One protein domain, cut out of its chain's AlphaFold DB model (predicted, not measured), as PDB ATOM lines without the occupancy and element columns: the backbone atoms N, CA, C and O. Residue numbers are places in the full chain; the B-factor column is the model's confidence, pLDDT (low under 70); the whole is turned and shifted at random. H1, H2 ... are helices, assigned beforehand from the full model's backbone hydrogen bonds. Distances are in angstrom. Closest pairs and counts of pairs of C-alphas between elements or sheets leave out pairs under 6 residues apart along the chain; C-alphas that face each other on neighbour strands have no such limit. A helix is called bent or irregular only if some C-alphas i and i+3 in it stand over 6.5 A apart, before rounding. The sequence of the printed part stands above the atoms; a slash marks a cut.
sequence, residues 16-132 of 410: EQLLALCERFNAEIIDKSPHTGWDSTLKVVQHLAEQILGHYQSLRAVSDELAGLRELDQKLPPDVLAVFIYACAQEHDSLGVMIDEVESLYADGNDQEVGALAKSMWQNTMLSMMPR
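AT A GLANCE: This is residues 16 to 132 of the 410 residues of an uncharacterized protein of Pseudomonas amygdali pv. lachrymans (UniProt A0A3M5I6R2). One short helix, H4, makes the core, and longer helices are set round it: H1, H2 and H6 pack on it, crossing it at steep angles, with H5 on a further side. H3 lies towards one end of the longest axis and the very short H7 towards the other, just past H6. The printed part has 117 residues with seven named helices, H1 to H7 in order along the chain, and no named strand; its class is all helix, with mostly crossed packing. It is compact, with a radius of gyration of the C-alphas of 13.6 A, and spans 38 by 26 by 25 A.

HOW THE PARTS SIT: H1, residues 16 to 30, touches H4, residues 78 to 87, at a steep tilt of 64 degrees, the same way; the closest C-alphas are those of Cys 22 and Asp 79, 5.4 A apart. H2, residues 39 to 56, is near H1, with 12 pairs of C-alphas within 10 A. With residues 42 to 49 alone H2 touches H4, at a steep tilt of 62 degrees, opposite ways; the closest C-alphas are those of Gln 46 and Ala 87, 4.5 A apart. H3, residues 59 to 68, touches H5, residues 95 to 105, at a steep tilt of 50 degrees, with the C-alphas of Arg 60 and Leu 105 closest at 5.9 A. H4 is the hub, touching four helices. H4 and H5 form a helical hairpin and only just touch, with 3 pairs of C-alphas within 8 A, the closest being Phe 84 and Met 98 at 6.8 A; the tilt is shallow, 31 degrees. H6, residues 112 to 122, touches H4 at a steep tilt of 49 degrees, with the C-alphas of Ile 85 and Ala 118 closest at 6.3 A. H7, residues 125 to 128, is close to H6 but not clearly touching it; the C-alphas of Trp 122 and Ser 128 are 5.7 A apart. H1 is apart from H5, H6 and H7. Each O i to N i+4 pair is within hydrogen-bond range in H1, H2, H5 and H6, against 5 of 6 in H3 and in H4; H7 is too short for such a pair.

IN THESE COORDINATES: H1 begins at C-alpha 16, (36.343, 121.958, -32.405), and is 20.8 A long. H2, the longest helix, measures 25.9 A and ends at C-alpha 56, (38.113, 108.286, -29.407). H3 is irregular: C-alphas 65 and 68 are 7.6 A apart. H4 measures 14.3 A, H5 and H6 15.6 A each. H7 ends at C-alpha 128, (7.973, 106.891, -35.703).

THE WHOLE: The two C-alphas farthest apart, those of His 35 and Asp 108, are 38.2 A apart. The printed part has no cut and no long link; the links H2 to H3 and H6 to H7 are tight. The mean pLDDT of the printed part is 86.9, and residues 32 to 37 and 109 to 111 are under 70.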
ATOM      1  N   GLU A  16      37.161 120.933 -31.747       93.06
ATOM      2  CA  GLU A  16      36.343 121.958 -32.405       93.06
ATOM      3  C   GLU A  16      35.831 121.496 -33.773       93.06
ATOM      4  O   GLU A  16      34.697 121.802 -34.135       93.06
ATOM      5  N   GLN A  17      36.635 120.740 -34.533       92.25
ATOM      6  CA  GLN A  17      36.200 120.161 -35.809       92.25
ATOM      7  C   GLN A  17      35.116 119.101 -35.600       92.25
ATOM      8  O   GLN A  17      34.141 119.073 -36.352       92.25
ATOM      9  N   LEU A  18      35.252 118.268 -34.561       93.44
ATOM     10  CA  LEU A  18      34.205 117.334 -34.146       93.44
ATOM     11  C   LEU A  18      32.906 118.081 -33.824       93.44
ATOM     12  O   LEU A  18      31.853 117.737 -34.360       93.44
ATOM     13  N   LEU A  19      32.978 119.105 -32.967       93.62
ATOM     14  CA  LEU A  19      31.801 119.862 -32.555       93.62
ATOM     15  C   LEU A  19      31.125 120.542 -33.752       93.62
ATOM     16  O   LEU A  19      29.935 120.335 -33.969       93.62
ATOM     17  N   ALA A  20      31.890 121.247 -34.588       92.62
ATOM     18  CA  ALA A  20      31.371 121.915 -35.780       92.62
ATOM     19  C   ALA A  20      30.721 120.931 -36.770       92.62
ATOM     20  O   ALA A  20      29.733 121.259 -37.433       92.62
ATOM     21  N   LEU A  21      31.253 119.711 -36.893       93.12
ATOM     22  CA  LEU A  21      30.660 118.678 -37.739       93.12
ATOM     23  C   LEU A  21      29.314 118.187 -37.182       93.12
ATOM     24  O   LEU A  21      28.362 118.029 -37.949       93.12
ATOM     25  N   CYS A  22      29.223 117.991 -35.865       93.12
ATOM     26  CA  CYS A  22      27.988 117.609 -35.178       93.12
ATOM     27  C   CYS A  22      26.930 118.727 -35.224       93.12
ATOM     28  O   CYS A  22      25.766 118.452 -35.506       93.12
ATOM     29  N   GLU A  23      27.324 119.991 -35.051       92.38
ATOM     30  CA  GLU A  23      26.439 121.158 -35.203       92.38
ATOM     31  C   GLU A  23      25.856 121.239 -36.620       92.38
ATOM     32  O   GLU A  23      24.650 121.419 -36.808       92.38
ATOM     33  N   ARG A  24      26.695 121.037 -37.646       89.62
ATOM     34  CA  ARG A  24      26.242 120.978 -39.046       89.62
ATOM     35  C   ARG A  24      25.233 119.854 -39.270       89.62
ATOM     36  O   ARG A  24      24.287 120.036 -40.033       89.62
ATOM     37  N   PHE A  25      25.435 118.706 -38.626       88.94
ATOM     38  CA  PHE A  25      24.496 117.592 -38.685       88.94
ATOM     39  C   PHE A  25      23.145 117.945 -38.055       88.94
ATOM     40  O   PHE A  25      22.104 117.705 -38.672       88.94
ATOM     41  N   ASN A  26      23.133 118.569 -36.877       87.25
ATOM     42  CA  ASN A  26      21.874 118.935 -36.230       87.25
ATOM     43  C   ASN A  26      21.131 120.045 -36.953       87.25
ATOM     44  O   ASN A  26      19.908 119.962 -37.061       87.25
ATOM     45  N   ALA A  27      21.837 121.031 -37.509       86.06
ATOM     46  CA  ALA A  27      21.224 122.030 -38.376       86.06
ATOM     47  C   ALA A  27      20.490 121.361 -39.555       86.06
ATOM     48  O   ALA A  27      19.339 121.688 -39.836       86.06
ATOM     49  N   GLU A  28      21.103 120.351 -40.182       82.88
ATOM     50  CA  GLU A  28      20.466 119.605 -41.270       82.88
ATOM     51  C   GLU A  28      19.252 118.786 -40.808       82.88
ATOM     52  O   GLU A  28      18.266 118.706 -41.540       82.88
ATOM     53  N   ILE A  29      19.286 118.192 -39.611       80.31
ATOM     54  CA  ILE A  29      18.116 117.506 -39.041       80.31
ATOM     55  C   ILE A  29      16.966 118.484 -38.792       80.31
ATOM     56  O   ILE A  29      15.826 118.175 -39.149       80.31
ATOM     57  N   ILE A  30      17.252 119.625 -38.162       74.12
ATOM     58  CA  ILE A  30      16.249 120.631 -37.792       74.12
ATOM     59  C   ILE A  30      15.561 121.177 -39.048       74.12
ATOM     60  O   ILE A  30      14.336 121.297 -39.076       74.12
ATOM     61  N   ASP A  31      16.331 121.425 -40.108       70.06
ATOM     62  CA  ASP A  31      15.826 121.959 -41.374       70.06
ATOM     63  C   ASP A  31      15.213 120.884 -42.294       70.06
ATOM     64  O   ASP A  31      14.683 121.190 -43.372       70.06
ATOM     65  N   LYS A  32      15.256 119.602 -41.902       69.06
ATOM     66  CA  LYS A  32      14.785 118.505 -42.749       69.06
ATOM     67  C   LYS A  32      13.263 118.509 -42.865       69.06
ATOM     68  O   LYS A  32      12.531 118.341 -41.890       69.06
ATOM     69  N   SER A  33      12.769 118.594 -44.102       63.56
ATOM     70  CA  SER A  33      11.332 118.515 -44.369       63.56
ATOM     71  C   SER A  33      10.747 117.182 -43.865       63.56
ATOM     72  O   SER A  33      11.317 116.119 -44.156       63.56
ATOM     73  N   PRO A  34       9.574 117.201 -43.201       59.81
ATOM     74  CA  PRO A  34       8.910 116.007 -42.671       59.81
ATOM     75  C   PRO A  34       8.479 114.999 -43.750       59.81
ATOM     76  O   PRO A  34       7.988 113.926 -43.414       59.81
ATOM     77  N   HIS A  35       8.651 115.313 -45.039       56.62
ATOM     78  CA  HIS A  35       8.302 114.450 -46.172       56.62
ATOM     79  C   HIS A  35       9.510 113.793 -46.859       56.62
ATOM     80  O   HIS A  35       9.347 113.090 -47.855       56.62
ATOM     81  N   THR A  36      10.720 114.007 -46.343       65.62
ATOM     82  CA  THR A  36      11.954 113.448 -46.912       65.62
ATOM     83  C   THR A  36      12.299 112.115 -46.248       65.62
ATOM     84  O   THR A  36      12.197 111.986 -45.030       65.62
ATOM     85  N   GLY A  37      12.748 111.124 -47.027       69.88
ATOM     86  CA  GLY A  37      13.172 109.824 -46.493       69.88
ATOM     87  C   GLY A  37      14.307 109.950 -45.466       69.88
ATOM     88  O   GLY A  37      15.248 110.730 -45.649       69.88
ATOM     89  N   TRP A  38      14.215 109.200 -44.366       80.19
ATOM     90  CA  TRP A  38      15.196 109.233 -43.272       80.19
ATOM     91  C   TRP A  38      16.363 108.267 -43.459       80.19
ATOM     92  O   TRP A  38      17.463 108.581 -43.015       80.19
ATOM     93  N   ASP A  39      16.167 107.178 -44.203       82.69
ATOM     94  CA  ASP A  39      17.121 106.072 -44.347       82.69
ATOM     95  C   ASP A  39      18.550 106.513 -44.682       82.69
ATOM     96  O   ASP A  39      19.513 106.028 -44.090       82.69
ATOM     97  N   SER A  40      18.717 107.443 -45.627       82.75
ATOM     98  CA  SER A  40      20.050 107.902 -46.015       82.75
ATOM     99  C   SER A  40      20.717 108.756 -44.943       82.75
ATOM    100  O   SER A  40      21.913 108.625 -44.731       82.75
ATOM    101  N   THR A  41      19.958 109.611 -44.258       85.25
ATOM    102  CA  THR A  41      20.490 110.436 -43.163       85.25
ATOM    103  C   THR A  41      20.860 109.562 -41.975       85.25
ATOM    104  O   THR A  41      21.920 109.764 -41.397       85.25
ATOM    105  N   LEU A  42      20.050 108.541 -41.673       88.12
ATOM    106  CA  LEU A  42      20.346 107.582 -40.610       88.12
ATOM    107  C   LEU A  42      21.617 106.773 -40.890       88.12
ATOM    108  O   LEU A  42      22.430 106.584 -39.994       88.12
ATOM    109  N   LYS A  43      21.852 106.368 -42.143       88.94
ATOM    110  CA  LYS A  43      23.119 105.725 -42.528       88.94
ATOM    111  C   LYS A  43      24.325 106.646 -42.360       88.94
ATOM    112  O   LYS A  43      25.385 106.189 -41.949       88.94
ATOM    113  N   VAL A  44      24.179 107.930 -42.688       89.12
ATOM    114  CA  VAL A  44      25.285 108.885 -42.553       89.12
ATOM    115  C   VAL A  44      25.589 109.170 -41.082       89.12
ATOM    116  O   VAL A  44      26.755 109.150 -40.706       89.12
ATOM    117  N   VAL A  45      24.576 109.366 -40.231       91.50
ATOM    118  CA  VAL A  45      24.813 109.573 -38.789       91.50
ATOM    119  C   VAL A  45      25.356 108.317 -38.107       91.50
ATOM    120  O   VAL A  45      26.210 108.428 -37.238       91.50
ATOM    121  N   GLN A  46      24.935 107.125 -38.540       93.56
ATOM    122  CA  GLN A  46      25.528 105.861 -38.092       93.56
ATOM    123  C   GLN A  46      27.019 105.822 -38.380       93.56
ATOM    124  O   GLN A  46      27.809 105.575 -37.474       93.56
ATOM    125  N   HIS A  47      27.400 106.141 -39.616       93.31
ATOM    126  CA  HIS A  47      28.802 106.184 -39.993       93.31
ATOM    127  C   HIS A  47      29.578 107.239 -39.198       93.31
ATOM    128  O   HIS A  47      30.667 106.952 -38.713       93.31
ATOM    129  N   LEU A  48      29.008 108.431 -39.003       94.56
ATOM    130  CA  LEU A  48      29.630 109.480 -38.199       94.56
ATOM    131  C   LEU A  48      29.842 109.028 -36.745       94.56
ATOM    132  O   LEU A  48      30.935 109.183 -36.209       94.56
ATOM    133  N   ALA A  49      28.832 108.428 -36.113       95.88
ATOM    134  CA  ALA A  49      28.937 107.905 -34.753       95.88
ATOM    135  C   ALA A  49      30.008 106.801 -34.644       95.88
ATOM    136  O   ALA A  49      30.787 106.785 -33.691       95.88
ATOM    137  N   GLU A  50      30.097 105.913 -35.640       95.62
ATOM    138  CA  GLU A  50      31.146 104.890 -35.735       95.62
ATOM    139  C   GLU A  50      32.540 105.498 -35.911       95.62
ATOM    140  O   GLU A  50      33.484 105.032 -35.279       95.62
ATOM    141  N   GLN A  51      32.688 106.549 -36.722       95.25
ATOM    142  CA  GLN A  51      33.956 107.262 -36.880       95.25
ATOM    143  C   GLN A  51      34.392 107.934 -35.574       95.25
ATOM    144  O   GLN A  51      35.555 107.823 -35.192       95.25
ATOM    145  N   ILE A  52      33.464 108.586 -34.866       95.75
ATOM    146  CA  ILE A  52      33.741 109.226 -33.572       95.75
ATOM    147  C   ILE A  52      34.191 108.171 -32.555       95.75
ATOM    148  O   ILE A  52      35.243 108.331 -31.935       95.75
ATOM    149  N   LEU A  53      33.455 107.064 -32.416       95.25
ATOM    150  CA  LEU A  53      33.856 105.974 -31.517       95.25
ATOM    151  C   LEU A  53      35.149 105.296 -31.964       95.25
ATOM    152  O   LEU A  53      35.968 104.949 -31.124       95.25
ATOM    153  N   GLY A  54      35.380 105.139 -33.264       93.88
ATOM    154  CA  GLY A  54      36.631 104.600 -33.792       93.88
ATOM    155  C   GLY A  54      37.834 105.490 -33.478       93.88
ATOM    156  O   GLY A  54      38.914 104.975 -33.192       93.88
ATOM    157  N   HIS A  55      37.650 106.814 -33.487       95.06
ATOM    158  CA  HIS A  55      38.703 107.778 -33.176       95.06
ATOM    159  C   HIS A  55      39.010 107.850 -31.675       95.06
ATOM    160  O   HIS A  55      40.166 107.723 -31.276       95.06
ATOM    161  N   TYR A  56      37.977 108.033 -30.848       94.44
ATOM    162  CA  TYR A  56      38.113 108.286 -29.407       94.44
ATOM    163  C   TYR A  56      37.996 107.025 -28.541       94.44
ATOM    164  O   TYR A  56      38.238 107.078 -27.339       94.44
ATOM    165  N   GLN A  57      37.638 105.883 -29.128       93.44
ATOM    166  CA  GLN A  57      37.460 104.564 -28.499       93.44
ATOM    167  C   GLN A  57      36.276 104.437 -27.527       93.44
ATOM    168  O   GLN A  57      35.764 103.335 -27.361       93.44
ATOM    169  N   SER A  58      35.832 105.522 -26.888       95.44
ATOM    170  CA  SER A  58      34.677 105.527 -25.978       95.44
ATOM    171  C   SER A  58      34.010 106.898 -25.904       95.44
ATOM    172  O   SER A  58      34.663 107.925 -26.107       95.44
ATOM    173  N   LEU A  59      32.733 106.942 -25.519       94.62
ATOM    174  CA  LEU A  59      32.033 108.203 -25.251       94.62
ATOM    175  C   LEU A  59      32.600 108.950 -24.044       94.62
ATOM    176  O   LEU A  59      32.523 110.177 -23.988       94.62
ATOM    177  N   ARG A  60      33.200 108.235 -23.087       94.94
ATOM    178  CA  ARG A  60      33.902 108.868 -21.965       94.94
ATOM    179  C   ARG A  60      35.096 109.686 -22.450       94.94
ATOM    180  O   ARG A  60      35.218 110.838 -22.056       94.94
ATOM    181  N   ALA A  61      35.906 109.132 -23.352       95.00
ATOM    182  CA  ALA A  61      37.027 109.857 -23.944       95.00
ATOM    183  C   ALA A  61      36.565 111.085 -24.748       95.00
ATOM    184  O   ALA A  61      37.171 112.144 -24.634       95.00
ATOM    185  N   VAL A  62      35.453 110.981 -25.491       95.44
ATOM    186  CA  VAL A  62      34.844 112.137 -26.180       95.44
ATOM    187  C   VAL A  62      34.427 113.221 -25.178       95.44
ATOM    188  O   VAL A  62      34.701 114.400 -25.383       95.44
ATOM    189  N   SER A  63      33.782 112.825 -24.076       94.31
ATOM    190  CA  SER A  63      33.387 113.727 -22.984       94.31
ATOM    191  C   SER A  63      34.586 114.452 -22.368       94.31
ATOM    192  O   SER A  63      34.500 115.649 -22.098       94.31
ATOM    193  N   ASP A  64      35.683 113.732 -22.133       94.69
ATOM    194  CA  ASP A  64      36.893 114.288 -21.524       94.69
ATOM    195  C   ASP A  64      37.590 115.273 -22.471       94.69
ATOM    196  O   ASP A  64      37.985 116.359 -22.049       94.69
ATOM    197  N   GLU A  65      37.666 114.939 -23.761       94.25
ATOM    198  CA  GLU A  65      38.256 115.806 -24.782       94.25
ATOM    199  C   GLU A  65      37.442 117.099 -24.985       94.25
ATOM    200  O   GLU A  65      37.996 118.189 -25.118       94.25
ATOM    201  N   LEU A  66      36.108 117.002 -24.952       93.81
ATOM    202  CA  LEU A  66      35.196 118.136 -25.131       93.81
ATOM    203  C   LEU A  66      34.894 118.898 -23.833       93.81
ATOM    204  O   LEU A  66      34.049 119.794 -23.832       93.81
ATOM    205  N   ALA A  67      35.568 118.583 -22.724       91.31
ATOM    206  CA  ALA A  67      35.263 119.170 -21.422       91.31
ATOM    207  C   ALA A  67      35.365 120.707 -21.401       91.31
ATOM    208  O   ALA A  67      34.638 121.351 -20.647       91.31
ATOM    209  N   GLY A  68      36.231 121.295 -22.236       91.00
ATOM    210  CA  GLY A  68      36.375 122.749 -22.384       91.00
ATOM    211  C   GLY A  68      35.361 123.420 -23.321       91.00
ATOM    212  O   GLY A  68      35.338 124.646 -23.389       91.00
ATOM    213  N   LEU A  69      34.552 122.639 -24.046       90.00
ATOM    214  CA  LEU A  69      33.624 123.111 -25.085       90.00
ATOM    215  C   LEU A  69      32.141 122.864 -24.745       90.00
ATOM    216  O   LEU A  69      31.268 123.276 -25.504       90.00
ATOM    217  N   ARG A  70      31.843 122.194 -23.626       88.94
ATOM    218  CA  ARG A  70      30.477 121.912 -23.146       88.94
ATOM    219  C   ARG A  70      30.039 122.894 -22.055       88.94
ATOM    220  O   ARG A  70      30.885 123.485 -21.382       88.94
ATOM    221  N   GLU A  71      28.731 123.050 -21.851       86.56
ATOM    222  CA  GLU A  71      28.208 123.878 -20.755       86.56
ATOM    223  C   GLU A  71      28.442 123.221 -19.382       86.56
ATOM    224  O   GLU A  71      28.763 122.032 -19.271       86.56
ATOM    225  N   LEU A  72      28.292 124.009 -18.310       78.19
ATOM    226  CA  LEU A  72      28.399 123.505 -16.940       78.19
ATOM    227  C   LEU A  72      27.351 122.397 -16.718       78.19
ATOM    228  O   LEU A  72      26.199 122.559 -17.105       78.19
ATOM    229  N   ASP A  73      27.769 121.285 -16.109       82.94
ATOM    230  CA  ASP A  73      26.961 120.088 -15.810       82.94
ATOM    231  C   ASP A  73      26.590 119.175 -17.000       82.94
ATOM    232  O   ASP A  73      26.031 118.095 -16.789       82.94
ATOM    233  N   GLN A  74      26.990 119.513 -18.232       87.19
ATOM    234  CA  GLN A  74      26.855 118.617 -19.388       87.19
ATOM    235  C   GLN A  74      27.967 117.564 -19.433       87.19
ATOM    236  O   GLN A  74      29.118 117.824 -19.079       87.19
ATOM    237  N   LYS A  75      27.647 116.362 -19.935       90.69
ATOM    238  CA  LYS A  75      28.650 115.317 -20.235       90.69
ATOM    239  C   LYS A  75      29.133 115.367 -21.672       90.69
ATOM    240  O   LYS A  75      30.311 115.158 -21.943       90.69
ATOM    241  N   LEU A  76      28.239 115.682 -22.592       92.88
ATOM    242  CA  LEU A  76      28.558 115.928 -23.989       92.88
ATOM    243  C   LEU A  76      27.861 117.217 -24.403       92.88
ATOM    244  O   LEU A  76      26.766 117.478 -23.903       92.88
ATOM    245  N   PRO A  77      28.439 117.987 -25.337       93.12
ATOM    246  CA  PRO A  77      27.672 118.999 -26.041       93.12
ATOM    247  C   PRO A  77      26.390 118.373 -26.623       93.12
ATOM    248  O   PRO A  77      26.461 117.248 -27.145       93.12
ATOM    249  N   PRO A  78      25.236 119.067 -26.571       90.75
ATOM    250  CA  PRO A  78      23.963 118.544 -27.070       90.75
ATOM    251  C   PRO A  78      24.064 118.039 -28.505       90.75
ATOM    252  O   PRO A  78      23.460 117.025 -28.862       90.75
ATOM    253  N   ASP A  79      24.891 118.710 -29.310       92.38
ATOM    254  CA  ASP A  79      25.055 118.367 -30.704       92.38
ATOM    255  C   ASP A  79      25.715 117.010 -30.930       92.38
ATOM    256  O   ASP A  79      25.308 116.241 -31.804       92.38
ATOM    257  N   VAL A  80      26.715 116.702 -30.109       94.50
ATOM    258  CA  VAL A  80      27.424 115.424 -30.141       94.50
ATOM    259  C   VAL A  80      26.515 114.322 -29.618       94.50
ATOM    260  O   VAL A  80      26.436 113.254 -30.221       94.50
ATOM    261  N   LEU A  81      25.766 114.584 -28.542       93.44
ATOM    262  CA  LEU A  81      24.788 113.630 -28.023       93.44
ATOM    263  C   LEU A  81      23.733 113.271 -29.084       93.44
ATOM    264  O   LEU A  81      23.401 112.095 -29.245       93.44
ATOM    265  N   ALA A  82      23.245 114.253 -29.847       92.19
ATOM    266  CA  ALA A  82      22.270 114.025 -30.908       92.19
ATOM    267  C   ALA A  82      22.767 113.035 -31.965       92.19
ATOM    268  O   ALA A  82      22.018 112.130 -32.329       92.19
ATOM    269  N   VAL A  83      24.031 113.116 -32.390       94.38
ATOM    270  CA  VAL A  83      24.617 112.142 -33.329       94.38
ATOM    271  C   VAL A  83      24.426 110.706 -32.831       94.38
ATOM    272  O   VAL A  83      23.926 109.859 -33.569       94.38
ATOM    273  N   PHE A  84      24.725 110.432 -31.560       94.75
ATOM    274  CA  PHE A  84      24.584 109.087 -30.992       94.75
ATOM    275  C   PHE A  84      23.126 108.640 -30.848       94.75
ATOM    276  O   PHE A  84      22.801 107.493 -31.161       94.75
ATOM    277  N   ILE A  85      22.226 109.535 -30.432       92.94
ATOM    278  CA  ILE A  85      20.799 109.205 -30.295       92.94
ATOM    279  C   ILE A  85      20.154 108.940 -31.661       92.94
ATOM    280  O   ILE A  85      19.428 107.957 -31.804       92.94
ATOM    281  N   TYR A  86      20.464 109.744 -32.683       91.44
ATOM    282  CA  TYR A  86      19.967 109.535 -34.047       91.44
ATOM    283  C   TYR A  86      20.600 108.320 -34.732       91.44
ATOM    284  O   TYR A  86      19.919 107.640 -35.501       91.44
ATOM    285  N   ALA A  87      21.863 107.990 -34.443       92.94
ATOM    286  CA  ALA A  87      22.462 106.738 -34.908       92.94
ATOM    287  C   ALA A  87      21.683 105.519 -34.389       92.94
ATOM    288  O   ALA A  87      21.406 104.594 -35.157       92.94
ATOM    289  N   CYS A  88      21.190 105.608 -33.149       93.25
ATOM    290  CA  CYS A  88      20.303 104.630 -32.529       93.25
ATOM    291  C   CYS A  88      18.848 104.671 -33.040       93.25
ATOM    292  O   CYS A  88      17.964 104.139 -32.385       93.25
ATOM    293  N   ALA A  89      18.515 105.299 -34.168       89.94
ATOM    294  CA  ALA A  89      17.121 105.314 -34.632       89.94
ATOM    295  C   ALA A  89      16.679 103.999 -35.306       89.94
ATOM    296  O   ALA A  89      15.490 103.676 -35.310       89.94
ATOM    297  N   GLN A  90      17.608 103.234 -35.889       89.06
ATOM    298  CA  GLN A  90      17.311 101.982 -36.596       89.06
ATOM    299  C   GLN A  90      18.312 100.885 -36.236       89.06
ATOM    300  O   GLN A  90      19.380 101.145 -35.703       89.06
ATOM    301  N   GLU A  91      17.963  99.650 -36.570       90.44
ATOM    302  CA  GLU A  91      18.806  98.472 -36.388       90.44
ATOM    303  C   GLU A  91      20.065  98.517 -37.283       90.44
ATOM    304  O   GLU A  91      19.946  98.711 -38.495       90.44
ATOM    305  N   HIS A  92      21.254  98.317 -36.700       91.81
ATOM    306  CA  HIS A  92      22.540  98.169 -37.402       91.81
ATOM    307  C   HIS A  92      23.584  97.474 -36.501       91.81
ATOM    308  O   HIS A  92      23.389  97.363 -35.291       91.81
ATOM    309  N   ASP A  93      24.703  97.026 -37.080       91.94
ATOM    310  CA  ASP A  93      25.688  96.161 -36.401       91.94
ATOM    311  C   ASP A  93      26.312  96.806 -35.148       91.94
ATOM    312  O   ASP A  93      26.487  96.147 -34.123       91.94
ATOM    313  N   SER A  94      26.584  98.112 -35.197       93.88
ATOM    314  CA  SER A  94      27.193  98.873 -34.093       93.88
ATOM    315  C   SER A  94      26.196  99.361 -33.033       93.88
ATOM    316  O   SER A  94      26.600 100.004 -32.066       93.88
ATOM    317  N   LEU A  95      24.895  99.083 -33.187       94.94
ATOM    318  CA  LEU A  95      23.852  99.655 -32.329       94.94
ATOM    319  C   LEU A  95      24.031  99.278 -30.854       94.94
ATOM    320  O   LEU A  95      23.873 100.122 -29.979       94.94
ATOM    321  N   GLY A  96      24.382  98.018 -30.577       93.88
ATOM    322  CA  GLY A  96      24.598  97.558 -29.203       93.88
ATOM    323  C   GLY A  96      25.711  98.334 -28.506       93.88
ATOM    324  O   GLY A  96      25.510  98.821 -27.400       93.88
ATOM    325  N   VAL A  97      26.824  98.559 -29.210       94.75
ATOM    326  CA  VAL A  97      27.954  99.348 -28.702       94.75
ATOM    327  C   VAL A  97      27.524 100.784 -28.403       94.75
ATOM    328  O   VAL A  97      27.848 101.308 -27.345       94.75
ATOM    329  N   MET A  98      26.751 101.418 -29.289       94.81
ATOM    330  CA  MET A  98      26.282 102.790 -29.065       94.81
ATOM    331  C   MET A  98      25.355 102.899 -27.847       94.81
ATOM    332  O   MET A  98      25.497 103.829 -27.056       94.81
ATOM    333  N   ILE A  99      24.435 101.945 -27.670       94.19
ATOM    334  CA  ILE A  99      23.546 101.896 -26.500       94.19
ATOM    335  C   ILE A  99      24.364 101.722 -25.213       94.19
ATOM    336  O   ILE A  99      24.120 102.437 -24.238       94.19
ATOM    337  N   ASP A 100      25.336 100.809 -25.216       93.19
ATOM    338  CA  ASP A 100      26.179 100.513 -24.054       93.19
ATOM    339  C   ASP A 100      27.088 101.697 -23.688       93.19
ATOM    340  O   ASP A 100      27.248 102.022 -22.511       93.19
ATOM    341  N   GLU A 101      27.636 102.403 -24.680       94.06
ATOM    342  CA  GLU A 101      28.434 103.611 -24.458       94.06
ATOM    343  C   GLU A 101      27.591 104.756 -23.878       94.06
ATOM    344  O   GLU A 101      28.022 105.430 -22.936       94.06
ATOM    345  N   VAL A 102      26.367 104.963 -24.387       91.19
ATOM    346  CA  VAL A 102      25.432 105.955 -23.828       91.19
ATOM    347  C   VAL A 102      25.065 105.584 -22.389       91.19
ATOM    348  O   VAL A 102      25.095 106.445 -21.509       91.19
ATOM    349  N   GLU A 103      24.777 104.309 -22.109       90.44
ATOM    350  CA  GLU A 103      24.534 103.826 -20.745       90.44
ATOM    351  C   GLU A 103      25.737 104.075 -19.826       90.44
ATOM    352  O   GLU A 103      25.562 104.557 -18.705       90.44
ATOM    353  N   SER A 104      26.946 103.756 -20.289       90.69
ATOM    354  CA  SER A 104      28.190 103.873 -19.523       90.69
ATOM    355  C   SER A 104      28.516 105.321 -19.160       90.69
ATOM    356  O   SER A 104      28.937 105.606 -18.031       90.69
ATOM    357  N   LEU A 105      28.306 106.254 -20.093       90.94
ATOM    358  CA  LEU A 105      28.542 107.672 -19.851       90.94
ATOM    359  C   LEU A 105      27.464 108.272 -18.939       90.94
ATOM    360  O   LEU A 105      27.789 108.965 -17.974       90.94
ATOM    361  N   TYR A 106      26.193 107.964 -19.188       87.50
ATOM    362  CA  TYR A 106      25.033 108.449 -18.429       87.50
ATOM    363  C   TYR A 106      24.633 107.452 -17.332       87.50
ATOM    364  O   TYR A 106      23.488 107.065 -17.160       87.50
ATOM    365  N   ALA A 107      25.629 106.944 -16.618       77.06
ATOM    366  CA  ALA A 107      25.491 105.867 -15.645       77.06
ATOM    367  C   ALA A 107      25.131 106.331 -14.223       77.06
ATOM    368  O   ALA A 107      24.772 105.509 -13.380       77.06
ATOM    369  N   ASP A 108      25.342 107.608 -13.923       75.56
ATOM    370  CA  ASP A 108      25.284 108.205 -12.581       75.56
ATOM    371  C   ASP A 108      23.915 108.816 -12.236       75.56
ATOM    372  O   ASP A 108      23.745 109.326 -11.132       75.56
ATOM    373  N   GLY A 109      22.941 108.732 -13.149       66.88
ATOM    374  CA  GLY A 109      21.577 109.220 -12.952       66.88
ATOM    375  C   GLY A 109      21.322 110.643 -13.457       66.88
ATOM    376  O   GLY A 109      20.173 111.087 -13.427       66.88
ATOM    377  N   ASN A 110      22.333 111.344 -13.982       69.19
ATOM    378  CA  ASN A 110      22.170 112.649 -14.635       69.19
ATOM    379  C   ASN A 110      21.757 112.488 -16.110       69.19
ATOM    380  O   ASN A 110      22.460 112.905 -17.028       69.19
ATOM    381  N   ASP A 111      20.603 111.853 -16.331       69.38
ATOM    382  CA  ASP A 111      20.223 111.290 -17.639       69.38
ATOM    383  C   ASP A 111      19.098 112.068 -18.339       69.38
ATOM    384  O   ASP A 111      18.561 111.628 -19.361       69.38
ATOM    385  N   GLN A 112      18.699 113.214 -17.779       77.88
ATOM    386  CA  GLN A 112      17.527 113.963 -18.243       77.88
ATOM    387  C   GLN A 112      17.657 114.392 -19.712       77.88
ATOM    388  O   GLN A 112      16.679 114.325 -20.457       77.88
ATOM    389  N   GLU A 113      18.864 114.759 -20.143       81.62
ATOM    390  CA  GLU A 113      19.155 115.189 -21.514       81.62
ATOM    391  C   GLU A 113      18.971 114.056 -22.529       81.62
ATOM    392  O   GLU A 113      18.318 114.247 -23.555       81.62
ATOM    393  N   VAL A 114      19.464 112.851 -22.214       84.75
ATOM    394  CA  VAL A 114      19.328 111.660 -23.071       84.75
ATOM    395  C   VAL A 114      17.855 111.329 -23.283       84.75
ATOM    396  O   VAL A 114      17.408 111.158 -24.419       84.75
ATOM    397  N   GLY A 115      17.083 111.283 -22.194       82.94
ATOM    398  CA  GLY A 115      15.653 110.989 -22.253       82.94
ATOM    399  C   GLY A 115      14.859 112.061 -23.004       82.94
ATOM    400  O   GLY A 115      13.981 111.730 -23.806       82.94
ATOM    401  N   ALA A 116      15.171 113.344 -22.789       84.88
ATOM    402  CA  ALA A 116      14.523 114.454 -23.483       84.88
ATOM    403  C   ALA A 116      14.805 114.427 -24.993       84.88
ATOM    404  O   ALA A 116      13.879 114.573 -25.796       84.88
ATOM    405  N   LEU A 117      16.057 114.177 -25.380       86.88
ATOM    406  CA  LEU A 117      16.464 114.127 -26.778       86.88
ATOM    407  C   LEU A 117      15.893 112.903 -27.499       86.88
ATOM    408  O   LEU A 117      15.323 113.049 -28.579       86.88
ATOM    409  N   ALA A 118      15.948 111.721 -26.877       86.62
ATOM    410  CA  ALA A 118      15.321 110.515 -27.415       86.62
ATOM    411  C   ALA A 118      13.808 110.715 -27.598       86.62
ATOM    412  O   ALA A 118      13.256 110.408 -28.653       86.62
ATOM    413  N   LYS A 119      13.126 111.309 -26.609       85.69
ATOM    414  CA  LYS A 119      11.698 111.639 -26.715       85.69
ATOM    415  C   LYS A 119      11.414 112.604 -27.868       85.69
ATOM    416  O   LYS A 119      10.451 112.380 -28.596       85.69
ATOM    417  N   SER A 120      12.233 113.643 -28.038       84.50
ATOM    418  CA  SER A 120      12.119 114.608 -29.141       84.50
ATOM    419  C   SER A 120      12.295 113.932 -30.507       84.50
ATOM    420  O   SER A 120      11.455 114.093 -31.392       84.50
ATOM    421  N   MET A 121      13.309 113.075 -30.654       86.38
ATOM    422  CA  MET A 121      13.545 112.299 -31.876       86.38
ATOM    423  C   MET A 121      12.315 111.463 -32.267       86.38
ATOM    424  O   MET A 121      11.878 111.492 -33.419       86.38
ATOM    425  N   TRP A 122      11.702 110.762 -31.309       82.81
ATOM    426  CA  TRP A 122      10.531 109.914 -31.568       82.81
ATOM    427  C   TRP A 122       9.226 110.681 -31.819       82.81
ATOM    428  O   TRP A 122       8.260 110.079 -32.293       82.81
ATOM    429  N   GLN A 123       9.174 111.989 -31.545       81.38
ATOM    430  CA  GLN A 123       8.055 112.844 -31.959       81.38
ATOM    431  C   GLN A 123       8.072 113.135 -33.467       81.38
ATOM    432  O   GLN A 123       7.055 113.566 -34.014       81.38
ATOM    433  N   ASN A 124       9.181 112.866 -34.164       78.31
ATOM    434  CA  ASN A 124       9.231 112.979 -35.614       78.31
ATOM    435  C   ASN A 124       8.395 111.869 -36.280       78.31
ATOM    436  O   ASN A 124       8.711 110.680 -36.183       78.31
ATOM    437  N   THR A 125       7.346 112.262 -37.008       70.81
ATOM    438  CA  THR A 125       6.379 111.344 -37.632       70.81
ATOM    439  C   THR A 125       7.033 110.275 -38.504       70.81
ATOM    440  O   THR A 125       6.619 109.119 -38.455       70.81
ATOM    441  N   MET A 126       8.073 110.613 -39.267       74.56
ATOM    442  CA  MET A 126       8.700 109.657 -40.183       74.56
ATOM    443  C   MET A 126       9.584 108.642 -39.455       74.56
ATOM    444  O   MET A 126       9.527 107.457 -39.775       74.56
ATOM    445  N   LEU A 127      10.331 109.068 -38.432       77.06
ATOM    446  CA  LEU A 127      11.089 108.147 -37.576       77.06
ATOM    447  C   LEU A 127      10.152 107.213 -36.801       77.06
ATOM    448  O   LEU A 127      10.437 106.027 -36.651       77.06
ATOM    449  N   SER A 128       8.979 107.706 -36.393       73.19
ATOM    450  CA  SER A 128       7.973 106.891 -35.703       73.19
ATOM    451  C   SER A 128       7.392 105.749 -36.561       73.19
ATOM    452  O   SER A 128       6.886 104.768 -36.004       73.19
ATOM    453  N   MET A 129       7.480 105.863 -37.896       75.44
ATOM    454  CA  MET A 129       7.023 104.862 -38.869       75.44
ATOM    455  C   MET A 129       8.080 103.800 -39.204       75.44
ATOM    456  O   MET A 129       7.751 102.803 -39.850       75.44
ATOM    457  N   MET A 130       9.333 103.986 -38.780       77.19
ATOM    458  CA  MET A 130      10.405 103.032 -39.062       77.19
ATOM    459  C   MET A 130      10.250 101.735 -38.246       77.19
ATOM    460  O   MET A 130       9.631 101.738 -37.173       77.19
ATOM    461  N   PRO A 131      10.804 100.602 -38.728       79.06
ATOM    462  CA  PRO A 131      10.831  99.364 -37.960       79.06
ATOM    463  C   PRO A 131      11.491  99.589 -36.597       79.06
ATOM    464  O   PRO A 131      12.645  99.998 -36.510       79.06
ATOM    465  N   ARG A 132      10.744  99.326 -35.519       80.00
ATOM    466  CA  ARG A 132      11.239  99.558 -34.158       80.00
ATOM    467  C   ARG A 132      12.262  98.499 -33.767       80.00
ATOM    468  O   ARG A 132      11.967  97.306 -33.867       80.00
TER     469      ARG A 132